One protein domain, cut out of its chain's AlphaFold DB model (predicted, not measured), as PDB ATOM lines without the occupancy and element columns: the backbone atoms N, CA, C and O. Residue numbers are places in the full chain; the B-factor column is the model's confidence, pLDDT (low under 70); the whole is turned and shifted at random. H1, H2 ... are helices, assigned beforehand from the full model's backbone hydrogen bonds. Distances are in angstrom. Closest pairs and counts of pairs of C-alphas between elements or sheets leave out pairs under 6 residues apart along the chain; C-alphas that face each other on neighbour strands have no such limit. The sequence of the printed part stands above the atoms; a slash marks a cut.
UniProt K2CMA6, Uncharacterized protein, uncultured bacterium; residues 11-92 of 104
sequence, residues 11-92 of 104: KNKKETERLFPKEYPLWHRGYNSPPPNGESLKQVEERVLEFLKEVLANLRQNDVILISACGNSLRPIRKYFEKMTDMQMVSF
ATOM      1  N   LYS A  11     -10.271   0.923  49.850       94.44
ATOM      2  CA  LYS A  11      -9.418   0.966  51.049       94.44
ATOM      3  C   LYS A  11      -8.057   1.604  50.767       94.44
ATOM      4  O   LYS A  11      -7.518   1.548  49.659       94.44
ATOM      5  N   ASN A  12      -7.460   2.198  51.802       96.31
ATOM      6  CA  ASN A  12      -6.114   2.751  51.713       96.31
ATOM      7  C   ASN A  12      -5.068   1.628  51.654       96.31
ATOM      8  O   ASN A  12      -5.051   0.731  52.498       96.31
ATOM      9  N   LYS A  13      -4.150   1.712  50.686       93.12
ATOM     10  CA  LYS A  13      -3.105   0.700  50.468       93.12
ATOM     11  C   LYS A  13      -2.182   0.517  51.673       93.12
ATOM     12  O   LYS A  13      -1.979  -0.608  52.107       93.12
ATOM     13  N   LYS A  14      -1.657   1.616  52.225       95.44
ATOM     14  CA  LYS A  14      -0.692   1.578  53.338       95.44
ATOM     15  C   LYS A  14      -1.330   1.034  54.611       95.44
ATOM     16  O   LYS A  14      -0.697   0.306  55.365       95.44
ATOM     17  N   GLU A  15      -2.585   1.397  54.852       96.06
ATOM     18  CA  GLU A  15      -3.341   0.883  55.991       96.06
ATOM     19  C   GLU A  15      -3.640  -0.609  55.839       96.06
ATOM     20  O   GLU A  15      -3.381  -1.380  56.759       96.06
ATOM     21  N   THR A  16      -4.105  -1.030  54.661       94.81
ATOM     22  CA  THR A  16      -4.370  -2.447  54.366       94.81
ATOM     23  C   THR A  16      -3.106  -3.291  54.530       94.81
ATOM     24  O   THR A  16      -3.149  -4.336  55.169       94.81
ATOM     25  N   GLU A  17      -1.967  -2.820  54.022       96.06
ATOM     26  CA  GLU A  17      -0.673  -3.489  54.177       96.06
ATOM     27  C   GLU A  17      -0.236  -3.589  55.644       96.06
ATOM     28  O   GLU A  17       0.284  -4.618  56.065       96.06
ATOM     29  N   ARG A  18      -0.494  -2.556  56.453       96.12
ATOM     30  CA  ARG A  18      -0.202  -2.584  57.891       96.12
ATOM     31  C   ARG A  18      -1.076  -3.593  58.643       96.12
ATOM     32  O   ARG A  18      -0.588  -4.219  59.581       96.12
ATOM     33  N   LEU A  19      -2.350  -3.716  58.272       95.81
ATOM     34  CA  LEU A  19      -3.292  -4.650  58.898       95.81
ATOM     35  C   LEU A  19      -3.042  -6.103  58.468       95.81
ATOM     36  O   LEU A  19      -3.193  -7.008  59.283       95.81
ATOM     37  N   PHE A  20      -2.626  -6.313  57.217       95.50
ATOM     38  CA  PHE A  20      -2.444  -7.632  56.602       95.50
ATOM     39  C   PHE A  20      -1.052  -7.770  55.959       95.50
ATOM     40  O   PHE A  20      -0.940  -7.922  54.740       95.50
ATOM     41  N   PRO A  21       0.043  -7.700  56.738       95.94
ATOM     42  CA  PRO A  21       1.399  -7.609  56.189       95.94
ATOM     43  C   PRO A  21       1.863  -8.872  55.453       95.94
ATOM     44  O   PRO A  21       2.796  -8.805  54.654       95.94
ATOM     45  N   LYS A  22       1.244 -10.032  55.709       95.38
ATOM     46  CA  LYS A  22       1.589 -11.296  55.039       95.38
ATOM     47  C   LYS A  22       0.733 -11.527  53.800       95.38
ATOM     48  O   LYS A  22       1.218 -12.035  52.793       95.38
ATOM     49  N   GLU A  23      -0.533 -11.148  53.873       95.69
ATOM     50  CA  GLU A  23      -1.537 -11.421  52.859       95.69
ATOM     51  C   GLU A  23      -1.566 -10.336  51.781       95.69
ATOM     52  O   GLU A  23      -1.688 -10.652  50.599       95.69
ATOM     53  N   TYR A  24      -1.379  -9.065  52.151       94.44
ATOM     54  CA  TYR A  24      -1.432  -7.949  51.209       94.44
ATOM     55  C   TYR A  24      -0.455  -8.094  50.028       94.44
ATOM     56  O   TYR A  24      -0.897  -7.889  48.896       94.44
ATOM     57  N   PRO A  25       0.818  -8.508  50.201       92.69
ATOM     58  CA  PRO A  25       1.705  -8.761  49.063       92.69
ATOM     59  C   PRO A  25       1.164  -9.832  48.101       92.69
ATOM     60  O   PRO A  25       1.270  -9.684  46.880       92.69
ATOM     61  N   LEU A  26       0.530 -10.880  48.642       93.69
ATOM     62  CA  LEU A  26      -0.075 -11.962  47.863       93.69
ATOM     63  C   LEU A  26      -1.315 -11.471  47.111       93.69
ATOM     64  O   LEU A  26      -1.437 -11.725  45.920       93.69
ATOM     65  N   TRP A  27      -2.192 -10.701  47.748       93.56
ATOM     66  CA  TRP A  27      -3.354 -10.112  47.075       93.56
ATOM     67  C   TRP A  27      -2.952  -9.070  46.028       93.56
ATOM     68  O   TRP A  27      -3.535  -8.976  44.947       93.56
ATOM     69  N   HIS A  28      -1.925  -8.271  46.325       88.44
ATOM     70  CA  HIS A  28      -1.522  -7.163  45.475       88.44
ATOM     71  C   HIS A  28      -0.747  -7.617  44.235       88.44
ATOM     72  O   HIS A  28      -0.958  -7.061  43.156       88.44
ATOM     73  N   ARG A  29       0.131  -8.619  44.346       87.94
ATOM     74  CA  ARG A  29       0.981  -9.069  43.227       87.94
ATOM     75  C   ARG A  29       0.969 -10.579  42.997       87.94
ATOM     76  O   ARG A  29       1.450 -11.010  41.960       87.94
ATOM     77  N   GLY A  30       0.425 -11.385  43.899       91.25
ATOM     78  CA  GLY A  30       0.359 -12.834  43.722       91.25
ATOM     79  C   GLY A  30      -0.482 -13.239  42.511       91.25
ATOM     80  O   GLY A  30      -1.493 -12.617  42.182       91.25
ATOM     81  N   TYR A  31      -0.049 -14.307  41.842       93.06
ATOM     82  CA  TYR A  31      -0.718 -14.813  40.645       93.06
ATOM     83  C   TYR A  31      -2.064 -15.485  40.970       93.06
ATOM     84  O   TYR A  31      -3.084 -15.170  40.361       93.06
ATOM     85  N   ASN A  32      -2.077 -16.345  41.994       94.62
ATOM     86  CA  ASN A  32      -3.217 -17.200  42.353       94.62
ATOM     87  C   ASN A  32      -3.916 -16.800  43.661       94.62
ATOM     88  O   ASN A  32      -4.752 -17.548  44.157       94.62
ATOM     89  N   SER A  33      -3.557 -15.665  44.258       94.56
ATOM     90  CA  SER A  33      -4.051 -15.266  45.580       94.56
ATOM     91  C   SER A  33      -5.040 -14.106  45.446       94.56
ATOM     92  O   SER A  33      -4.601 -12.959  45.350       94.56
ATOM     93  N   PRO A  34      -6.358 -14.369  45.405       95.38
ATOM     94  CA  PRO A  34      -7.350 -13.305  45.341       95.38
ATOM     95  C   PRO A  34      -7.455 -12.579  46.692       95.38
ATOM     96  O   PRO A  34      -7.288 -13.217  47.739       95.38
ATOM     97  N   PRO A  35      -7.754 -11.269  46.704       95.62
ATOM     98  CA  PRO A  35      -8.243 -10.610  47.908       95.62
ATOM     99  C   PRO A  35      -9.619 -11.169  48.320       95.62
ATOM    100  O   PRO A  35     -10.295 -11.800  47.500       95.62
ATOM    101  N   PRO A  36     -10.064 -10.946  49.570       95.62
ATOM    102  CA  PRO A  36     -11.387 -11.376  50.020       95.62
ATOM    103  C   PRO A  36     -12.499 -10.865  49.094       95.62
ATOM    104  O   PRO A  36     -12.548  -9.672  48.787       95.62
ATOM    105  N   ASN A  37     -13.357 -11.781  48.633       96.12
ATOM    106  CA  ASN A  37     -14.440 -11.529  47.669       96.12
ATOM    107  C   ASN A  37     -14.003 -10.849  46.358       96.12
ATOM    108  O   ASN A  37     -14.818 -10.205  45.707       96.12
ATOM    109  N   GLY A  38     -12.728 -10.959  45.980       95.50
ATOM    110  CA  GLY A  38     -12.205 -10.405  44.734       95.50
ATOM    111  C   GLY A  38     -11.620 -11.466  43.810       95.50
ATOM    112  O   GLY A  38     -11.894 -12.661  43.915       95.50
ATOM    113  N   GLU A  39     -10.783 -11.005  42.891       95.38
ATOM    114  CA  GLU A  39     -10.267 -11.781  41.772       95.38
ATOM    115  C   GLU A  39      -8.741 -11.950  41.866       95.38
ATOM    116  O   GLU A  39      -8.002 -11.031  42.226       95.38
ATOM    117  N   SER A  40      -8.241 -13.136  41.518       95.25
ATOM    118  CA  SER A  40      -6.804 -13.405  41.362       95.25
ATOM    119  C   SER A  40      -6.301 -12.975  39.981       95.25
ATOM    120  O   SER A  40      -7.068 -12.883  39.027       95.25
ATOM    121  N   LEU A  41      -4.992 -12.752  39.817       93.94
ATOM    122  CA  LEU A  41      -4.451 -12.407  38.494       93.94
ATOM    123  C   LEU A  41      -4.657 -13.539  37.470       93.94
ATOM    124  O   LEU A  41      -4.834 -13.255  36.291       93.94
ATOM    125  N   LYS A  42      -4.697 -14.796  37.919       95.25
ATOM    126  CA  LYS A  42      -5.055 -15.948  37.086       95.25
ATOM    127  C   LYS A  42      -6.475 -15.849  36.518       95.25
ATOM    128  O   LYS A  42      -6.658 -16.059  35.327       95.25
ATOM    129  N   GLN A  43      -7.465 -15.499  37.337       95.94
ATOM    130  CA  GLN A  43      -8.844 -15.320  36.857       95.94
ATOM    131  C   GLN A  43      -8.941 -14.156  35.859       95.94
ATOM    132  O   GLN A  43      -9.607 -14.281  34.832       95.94
ATOM    133  N   VAL A  44      -8.189 -13.072  36.106       95.31
ATOM    134  CA  VAL A  44      -8.080 -11.954  35.153       95.31
ATOM    135  C   VAL A  44      -7.506 -12.448  33.833       95.31
ATOM    136  O   VAL A  44      -8.009 -12.090  32.770       95.31
ATOM    137  N   GLU A  45      -6.449 -13.257  33.889       95.75
ATOM    138  CA  GLU A  45      -5.830 -13.851  32.713       95.75
ATOM    139  C   GLU A  45      -6.816 -14.712  31.922       95.75
ATOM    140  O   GLU A  45      -6.930 -14.516  30.716       95.75
ATOM    141  N   GLU A  46      -7.566 -15.598  32.576       95.88
ATOM    142  CA  GLU A  46      -8.532 -16.486  31.921       95.88
ATOM    143  C   GLU A  46      -9.544 -15.699  31.069       95.88
ATOM    144  O   GLU A  46      -9.630 -15.923  29.859       95.88
ATOM    145  N   ARG A  47     -10.227 -14.705  31.656       95.75
ATOM    146  CA  ARG A  47     -11.217 -13.889  30.923       95.75
ATOM    147  C   ARG A  47     -10.596 -12.975  29.865       95.75
ATOM    148  O   ARG A  47     -11.216 -12.689  28.845       95.75
ATOM    149  N   VAL A  48      -9.375 -12.483  30.093       96.12
ATOM    150  CA  VAL A  48      -8.683 -11.622  29.122       96.12
ATOM    151  C   VAL A  48      -8.220 -12.434  27.918       96.12
ATOM    152  O   VAL A  48      -8.312 -11.949  26.794       96.12
ATOM    153  N   LEU A  49      -7.747 -13.663  28.129       95.56
ATOM    154  CA  LEU A  49      -7.357 -14.555  27.042       95.56
ATOM    155  C   LEU A  49      -8.565 -15.047  26.246       95.56
ATOM    156  O   LEU A  49      -8.438 -15.230  25.041       95.56
ATOM    157  N   GLU A  50      -9.717 -15.254  26.882       96.81
ATOM    158  CA  GLU A  50     -10.965 -15.558  26.175       96.81
ATOM    159  C   GLU A  50     -11.367 -14.410  25.241       96.81
ATOM    160  O   GLU A  50     -11.501 -14.626  24.036       96.81
ATOM    161  N   PHE A  51     -11.410 -13.180  25.763       95.50
ATOM    162  CA  PHE A  51     -11.626 -11.976  24.955       95.50
ATOM    163  C   PHE A  51     -10.600 -11.850  23.819       95.50
ATOM    164  O   PHE A  51     -10.961 -11.607  22.671       95.50
ATOM    165  N   LEU A  52      -9.310 -12.039  24.114       95.31
ATOM    166  CA  LEU A  52      -8.253 -11.910  23.111       95.31
ATOM    167  C   LEU A  52      -8.392 -12.963  22.005       95.31
ATOM    168  O   LEU A  52      -8.209 -12.639  20.836       95.31
ATOM    169  N   LYS A  53      -8.745 -14.206  22.346       95.50
ATOM    170  CA  LYS A  53      -9.007 -15.263  21.359       95.50
ATOM    171  C   LYS A  53     -10.173 -14.906  20.448       95.50
ATOM    172  O   LYS A  53     -10.061 -15.110  19.246       95.50
ATOM    173  N   GLU A  54     -11.260 -14.370  20.998       95.94
ATOM    174  CA  GLU A  54     -12.410 -13.925  20.206       95.94
ATOM    175  C   GLU A  54     -12.018 -12.797  19.243       95.94
ATOM    176  O   GLU A  54     -12.326 -12.861  18.054       95.94
ATOM    177  N   VAL A  55     -11.269 -11.804  19.727       94.31
ATOM    178  CA  VAL A  55     -10.755 -10.703  18.900       94.31
ATOM    179  C   VAL A  55      -9.881 -11.227  17.760       94.31
ATOM    180  O   VAL A  55     -10.086 -10.859  16.605       94.31
ATOM    181  N   LEU A  56      -8.932 -12.115  18.068       93.38
ATOM    182  CA  LEU A  56      -8.013 -12.678  17.079       93.38
ATOM    183  C   LEU A  56      -8.720 -13.593  16.070       93.38
ATOM    184  O   LEU A  56      -8.362 -13.589  14.898       93.38
ATOM    185  N   ALA A  57      -9.738 -14.347  16.492       94.81
ATOM    186  CA  ALA A  57     -10.507 -15.222  15.608       94.81
ATOM    187  C   ALA A  57     -11.310 -14.451  14.545       94.81
ATOM    188  O   ALA A  57     -11.621 -15.006  13.493       94.81
ATOM    189  N   ASN A  58     -11.632 -13.183  14.810       94.31
ATOM    190  CA  ASN A  58     -12.378 -12.313  13.900       94.31
ATOM    191  C   ASN A  58     -11.479 -11.345  13.105       94.31
ATOM    192  O   ASN A  58     -11.994 -10.510  12.361       94.31
ATOM    193  N   LEU A  59     -10.153 -11.441  13.250       93.62
ATOM    194  CA  LEU A  59      -9.198 -10.574  12.562       93.62
ATOM    195  C   LEU A  59      -9.128 -10.917  11.065       93.62
ATOM    196  O   LEU A  59      -8.907 -12.070  10.692       93.62
ATOM    197  N   ARG A  60      -9.268  -9.916  10.192       92.69
ATOM    198  CA  ARG A  60      -9.038 -10.058   8.746       92.69
ATOM    199  C   ARG A  60      -7.714  -9.419   8.350       92.69
ATOM    200  O   ARG A  60      -7.119  -8.633   9.084       92.69
ATOM    201  N   GLN A  61      -7.265  -9.735   7.139       90.44
ATOM    202  CA  GLN A  61      -6.062  -9.135   6.576       90.44
ATOM    203  C   GLN A  61      -6.175  -7.599   6.560       90.44
ATOM    204  O   GLN A  61      -7.157  -7.055   6.057       90.44
ATOM    205  N   ASN A  62      -5.143  -6.922   7.071       90.75
ATOM    206  CA  ASN A  62      -5.041  -5.463   7.219       90.75
ATOM    207  C   ASN A  62      -5.976  -4.817   8.262       90.75
ATOM    208  O   ASN A  62      -6.019  -3.588   8.329       90.75
ATOM    209  N   ASP A  63      -6.698  -5.590   9.084       93.62
ATOM    210  CA  ASP A  63      -7.416  -5.007  10.223       93.62
ATOM    211  C   ASP A  63      -6.409  -4.447  11.248       93.62
ATOM    212  O   ASP A  63      -5.401  -5.075  11.574       93.62
ATOM    213  N   VAL A  64      -6.701  -3.258  11.780       93.81
ATOM    214  CA  VAL A  64      -5.942  -2.635  12.875       93.81
ATOM    215  C   VAL A  64      -6.845  -2.559  14.096       93.81
ATOM    216  O   VAL A  64      -7.891  -1.909  14.064       93.81
ATOM    217  N   ILE A  65      -6.433  -3.211  15.183       93.88
ATOM    218  CA  ILE A  65      -7.187  -3.241  16.438       93.88
ATOM    219  C   ILE A  65      -6.430  -2.462  17.507       93.88
ATOM    220  O   ILE A  65      -5.271  -2.743  17.804       93.88
ATOM    221  N   LEU A  66      -7.124  -1.508  18.128       94.50
ATOM    222  CA  LEU A  66      -6.638  -0.784  19.294       94.50
ATOM    223  C   LEU A  66      -7.330  -1.312  20.553       94.50
ATOM    224  O   LEU A  66      -8.548  -1.203  20.689       94.50
ATOM    225  N   ILE A  67      -6.548  -1.832  21.501       92.81
ATOM    226  CA  ILE A  67      -7.046  -2.281  22.805       92.81
ATOM    227  C   ILE A  67      -6.558  -1.312  23.884       92.81
ATOM    228  O   ILE A  67      -5.360  -1.195  24.129       92.81
ATOM    229  N   SER A  68      -7.495  -0.649  24.567       92.50
ATOM    230  CA  SER A  68      -7.205   0.163  25.753       92.50
ATOM    231  C   SER A  68      -7.624  -0.583  27.019       92.50
ATOM    232  O   SER A  68      -8.789  -0.954  27.183       92.50
ATOM    233  N   ALA A  69      -6.670  -0.838  27.915       90.94
ATOM    234  CA  ALA A  69      -6.885  -1.642  29.114       90.94
ATOM    235  C   ALA A  69      -6.088  -1.122  30.316       90.94
ATOM    236  O   ALA A  69      -5.109  -0.389  30.182       90.94
ATOM    237  N   CYS A  70      -6.515  -1.530  31.511       89.88
ATOM    238  CA  CYS A  70      -5.822  -1.231  32.758       89.88
ATOM    239  C   CYS A  70      -4.690  -2.242  33.018       89.88
ATOM    240  O   CYS A  70      -4.578  -3.258  32.331       89.88
ATOM    241  N   GLY A  71      -3.855  -1.983  34.029       89.25
ATOM    242  CA  GLY A  71      -2.604  -2.717  34.249       89.25
ATOM    243  C   GLY A  71      -2.776  -4.232  34.382       89.25
ATOM    244  O   GLY A  71      -2.064  -4.974  33.709       89.25
ATOM    245  N   ASN A  72      -3.733  -4.718  35.183       91.25
ATOM    246  CA  ASN A  72      -3.878  -6.171  35.355       91.25
ATOM    247  C   ASN A  72      -4.478  -6.871  34.133       91.25
ATOM    248  O   ASN A  72      -4.262  -8.066  33.987       91.25
ATOM    249  N   SER A  73      -5.179  -6.163  33.241       92.50
ATOM    250  CA  SER A  73      -5.637  -6.743  31.970       92.50
ATOM    251  C   SER A  73      -4.606  -6.609  30.849       92.50
ATOM    252  O   SER A  73      -4.545  -7.474  29.985       92.50
ATOM    253  N   LEU A  74      -3.746  -5.588  30.876       92.81
ATOM    254  CA  LEU A  74      -2.649  -5.462  29.915       92.81
ATOM    255  C   LEU A  74      -1.592  -6.561  30.112       92.81
ATOM    256  O   LEU A  74      -1.019  -7.048  29.143       92.81
ATOM    257  N   ARG A  75      -1.369  -6.988  31.357       92.56
ATOM    258  CA  ARG A  75      -0.442  -8.069  31.725       92.56
ATOM    259  C   ARG A  75      -0.683  -9.380  30.953       92.56
ATOM    260  O   ARG A  75       0.241  -9.787  30.251       92.56
ATOM    261  N   PRO A  76      -1.874 -10.013  31.004       94.31
ATOM    262  CA  PRO A  76      -2.166 -11.216  30.223       94.31
ATOM    263  C   PRO A  76      -2.048 -11.022  28.709       94.31
ATOM    264  O   PRO A  76      -1.537 -11.901  28.021       94.31
ATOM    265  N   ILE A  77      -2.471  -9.864  28.184       94.56
ATOM    266  CA  ILE A  77      -2.358  -9.555  26.747       94.56
ATOM    267  C   ILE A  77      -0.888  -9.571  26.330       94.56
ATOM    268  O   ILE A  77      -0.503 -10.253  25.383       94.56
ATOM    269  N   ARG A  78      -0.039  -8.862  27.077       93.44
ATOM    270  CA  ARG A  78       1.398  -8.824  26.804       93.44
ATOM    271  C   ARG A  78       2.055 -10.178  27.023       93.44
ATOM    272  O   ARG A  78       2.890 -10.567  26.220       93.44
ATOM    273  N   LYS A  79       1.652 -10.926  28.054       94.44
ATOM    274  CA  LYS A  79       2.114 -12.300  28.282       94.44
ATOM    275  C   LYS A  79       1.863 -13.184  27.060       94.44
ATOM    276  O   LYS A  79       2.768 -13.917  26.672       94.44
ATOM    277  N   TYR A  80       0.680 -13.083  26.450       94.94
ATOM    278  CA  TYR A  80       0.319 -13.830  25.245       94.94
ATOM    279  C   TYR A  80       1.235 -13.493  24.060       94.94
ATOM    280  O   TYR A  80       1.842 -14.396  23.483       94.94
ATOM    281  N   PHE A  81       1.393 -12.207  23.726       94.94
ATOM    282  CA  PHE A  81       2.190 -11.794  22.565       94.94
ATOM    283  C   PHE A  81       3.707 -11.917  22.777       94.94
ATOM    284  O   PHE A  81       4.433 -12.303  21.866       94.94
ATOM    285  N   GLU A  82       4.198 -11.630  23.984       94.44
ATOM    286  CA  GLU A  82       5.630 -11.648  24.322       94.44
ATOM    287  C   GLU A  82       6.099 -13.009  24.868       94.44
ATOM    288  O   GLU A  82       7.274 -13.168  25.194       94.44
ATOM    289  N   LYS A  83       5.201 -14.003  24.958       93.62
ATOM    290  CA  LYS A  83       5.473 -15.368  25.450       93.62
ATOM    291  C   LYS A  83       6.111 -15.390  26.846       93.62
ATOM    292  O   LYS A  83       7.052 -16.140  27.106       93.62
ATOM    293  N   MET A  84       5.603 -14.552  27.752       93.44
ATOM    294  CA  MET A  84       6.128 -14.446  29.116       93.44
ATOM    295  C   MET A  84       5.680 -15.604  30.015       93.44
ATOM    296  O   MET A  84       4.604 -16.179  29.856       93.44
ATOM    297  N   THR A  85       6.480 -15.879  31.041       93.62
ATOM    298  CA  THR A  85       6.090 -16.722  32.181       93.62
ATOM    299  C   THR A  85       5.187 -15.970  33.167       93.62
ATOM    300  O   THR A  85       5.183 -14.737  33.210       93.62
ATOM    301  N   ASP A  86       4.473 -16.702  34.031       91.38
ATOM    302  CA  ASP A  86       3.636 -16.124  35.098       91.38
ATOM    303  C   ASP A  86       4.440 -15.174  36.000       91.38
ATOM    304  O   ASP A  86       3.979 -14.084  36.344       91.38
ATOM    305  N   MET A  87       5.682 -15.548  36.332       89.25
ATOM    306  CA  MET A  87       6.567 -14.724  37.158       89.25
ATOM    307  C   MET A  87       6.970 -13.420  36.466       89.25
ATOM    308  O   MET A  87       6.963 -12.369  37.105       89.25
ATOM    309  N   GLN A  88       7.285 -13.467  35.167       90.88
ATOM    310  CA  GLN A  88       7.604 -12.268  34.386       90.88
ATOM    311  C   GLN A  88       6.392 -11.341  34.255       90.88
ATOM    312  O   GLN A  88       6.531 -10.130  34.385       90.88
ATOM    313  N   MET A  89       5.196 -11.899  34.061       89.88
ATOM    314  CA  MET A  89       3.961 -11.118  34.002       89.88
ATOM    315  C   MET A  89       3.670 -10.410  35.338       89.88
ATOM    316  O   MET A  89       3.269  -9.244  35.364       89.88
ATOM    317  N   VAL A  90       3.859 -11.108  36.462       88.19
ATOM    318  CA  VAL A  90       3.614 -10.573  37.810       88.19
ATOM    319  C   VAL A  90       4.570  -9.429  38.161       88.19
ATOM    320  O   VAL A  90       4.144  -8.424  38.752       88.19
ATOM    321  N   SER A  91       5.846  -9.570  37.803       84.44
ATOM    322  CA  SER A  91       6.877  -8.571  38.087       84.44
ATOM    323  C   SER A  91       6.816  -7.361  37.152       84.44
ATOM    324  O   SER A  91       7.333  -6.305  37.506       84.44
ATOM    325  N   PHE A  92       6.144  -7.479  36.004       79.88
ATOM    326  CA  PHE A  92       6.129  -6.435  34.988       79.88
ATOM    327  C   PHE A  92       5.441  -5.145  35.451       79.88
ATOM    328  O   PHE A  92       4.306  -5.151  35.941       79.88
TER     329      PHE A  92
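This is residues 11 to 92 of the 104 residues of an uncharacterized protein of uncultured bacterium (UniProt K2CMA6). A long helix, H3, has the slanting helix H4 packed on it, with H5 on H4; at one end, H1 and H2 continue the length of the whole as a small arm. Beyond the far side of H3 from H1 and H2, residues 58 to 70, a long stretch with no named element, fold back along the length of H3 to reach H4; residues 57 to 64 stick out at this turn. The printed part has 82 residues with five named helices, in the order H1, H2, H3, H4, H5, and no named strand; its class is all helix. It is loose, with a radius of gyration of the C-alphas of 15.4 A, and spans 52 by 23 by 17 A.

H3, residues 41 to 57, is the longest helix, 23.8 A from first to last C-alpha; C-alpha 41 is at (-4.451, -12.407, 38.494). H4, residues 71 to 82, measures 15.7 A. H5 is residues 86 to 91 and ends with C-alpha 91 at (6.877, -8.571, 38.087). H2 is residues 23 to 29. H1, residues 13 to 19, begins with C-alpha 13 at (-3.105, 0.700, 50.468).

H3 and H4 touch at a steep tilt of 56 degrees and run the same way; their closest C-alphas, those of Glu 45 and Pro 76, are 5.2 A apart. H4 touches H5 with residues 75 to 79 alone. The closest C-alphas of H4 and H5 are those of Arg 75 and Met 89, 5.8 A apart, and the two run opposite ways at a steep tilt of 51 degrees. H3 and H5 are only just apart, 8.3 A at the closest. H2 is close to H3 but not clearly touching, with the C-alphas of Arg 29 and Leu 41 the closest at 7.9 A; they run the same way at a shallow tilt of 22 degrees. H2 and H5 are also close but not clearly touching, about perpendicular at 84 degrees, with the C-alphas of Arg 29 and Val 90 the closest at 6.2 A. H1 and H2 only just touch, and only at the corner, with 3 pairs of C-alphas within 8 A, the closest being Glu 17 and Tyr 24 at 5.4 A. H1 is apart from H3, H4 and H5. Every O i to N i+4 pair is within hydrogen-bond range in H1, H2, H3 and H5; in H4 it is 6 of 8.

The two C-alphas farthest apart, those of Leu 19 and Gln 61, lie 52.6 A from each other. The printed part has no cut. The links H2 to H3 and H3 to H4 are long. No printed residue has a pLDDT under 70.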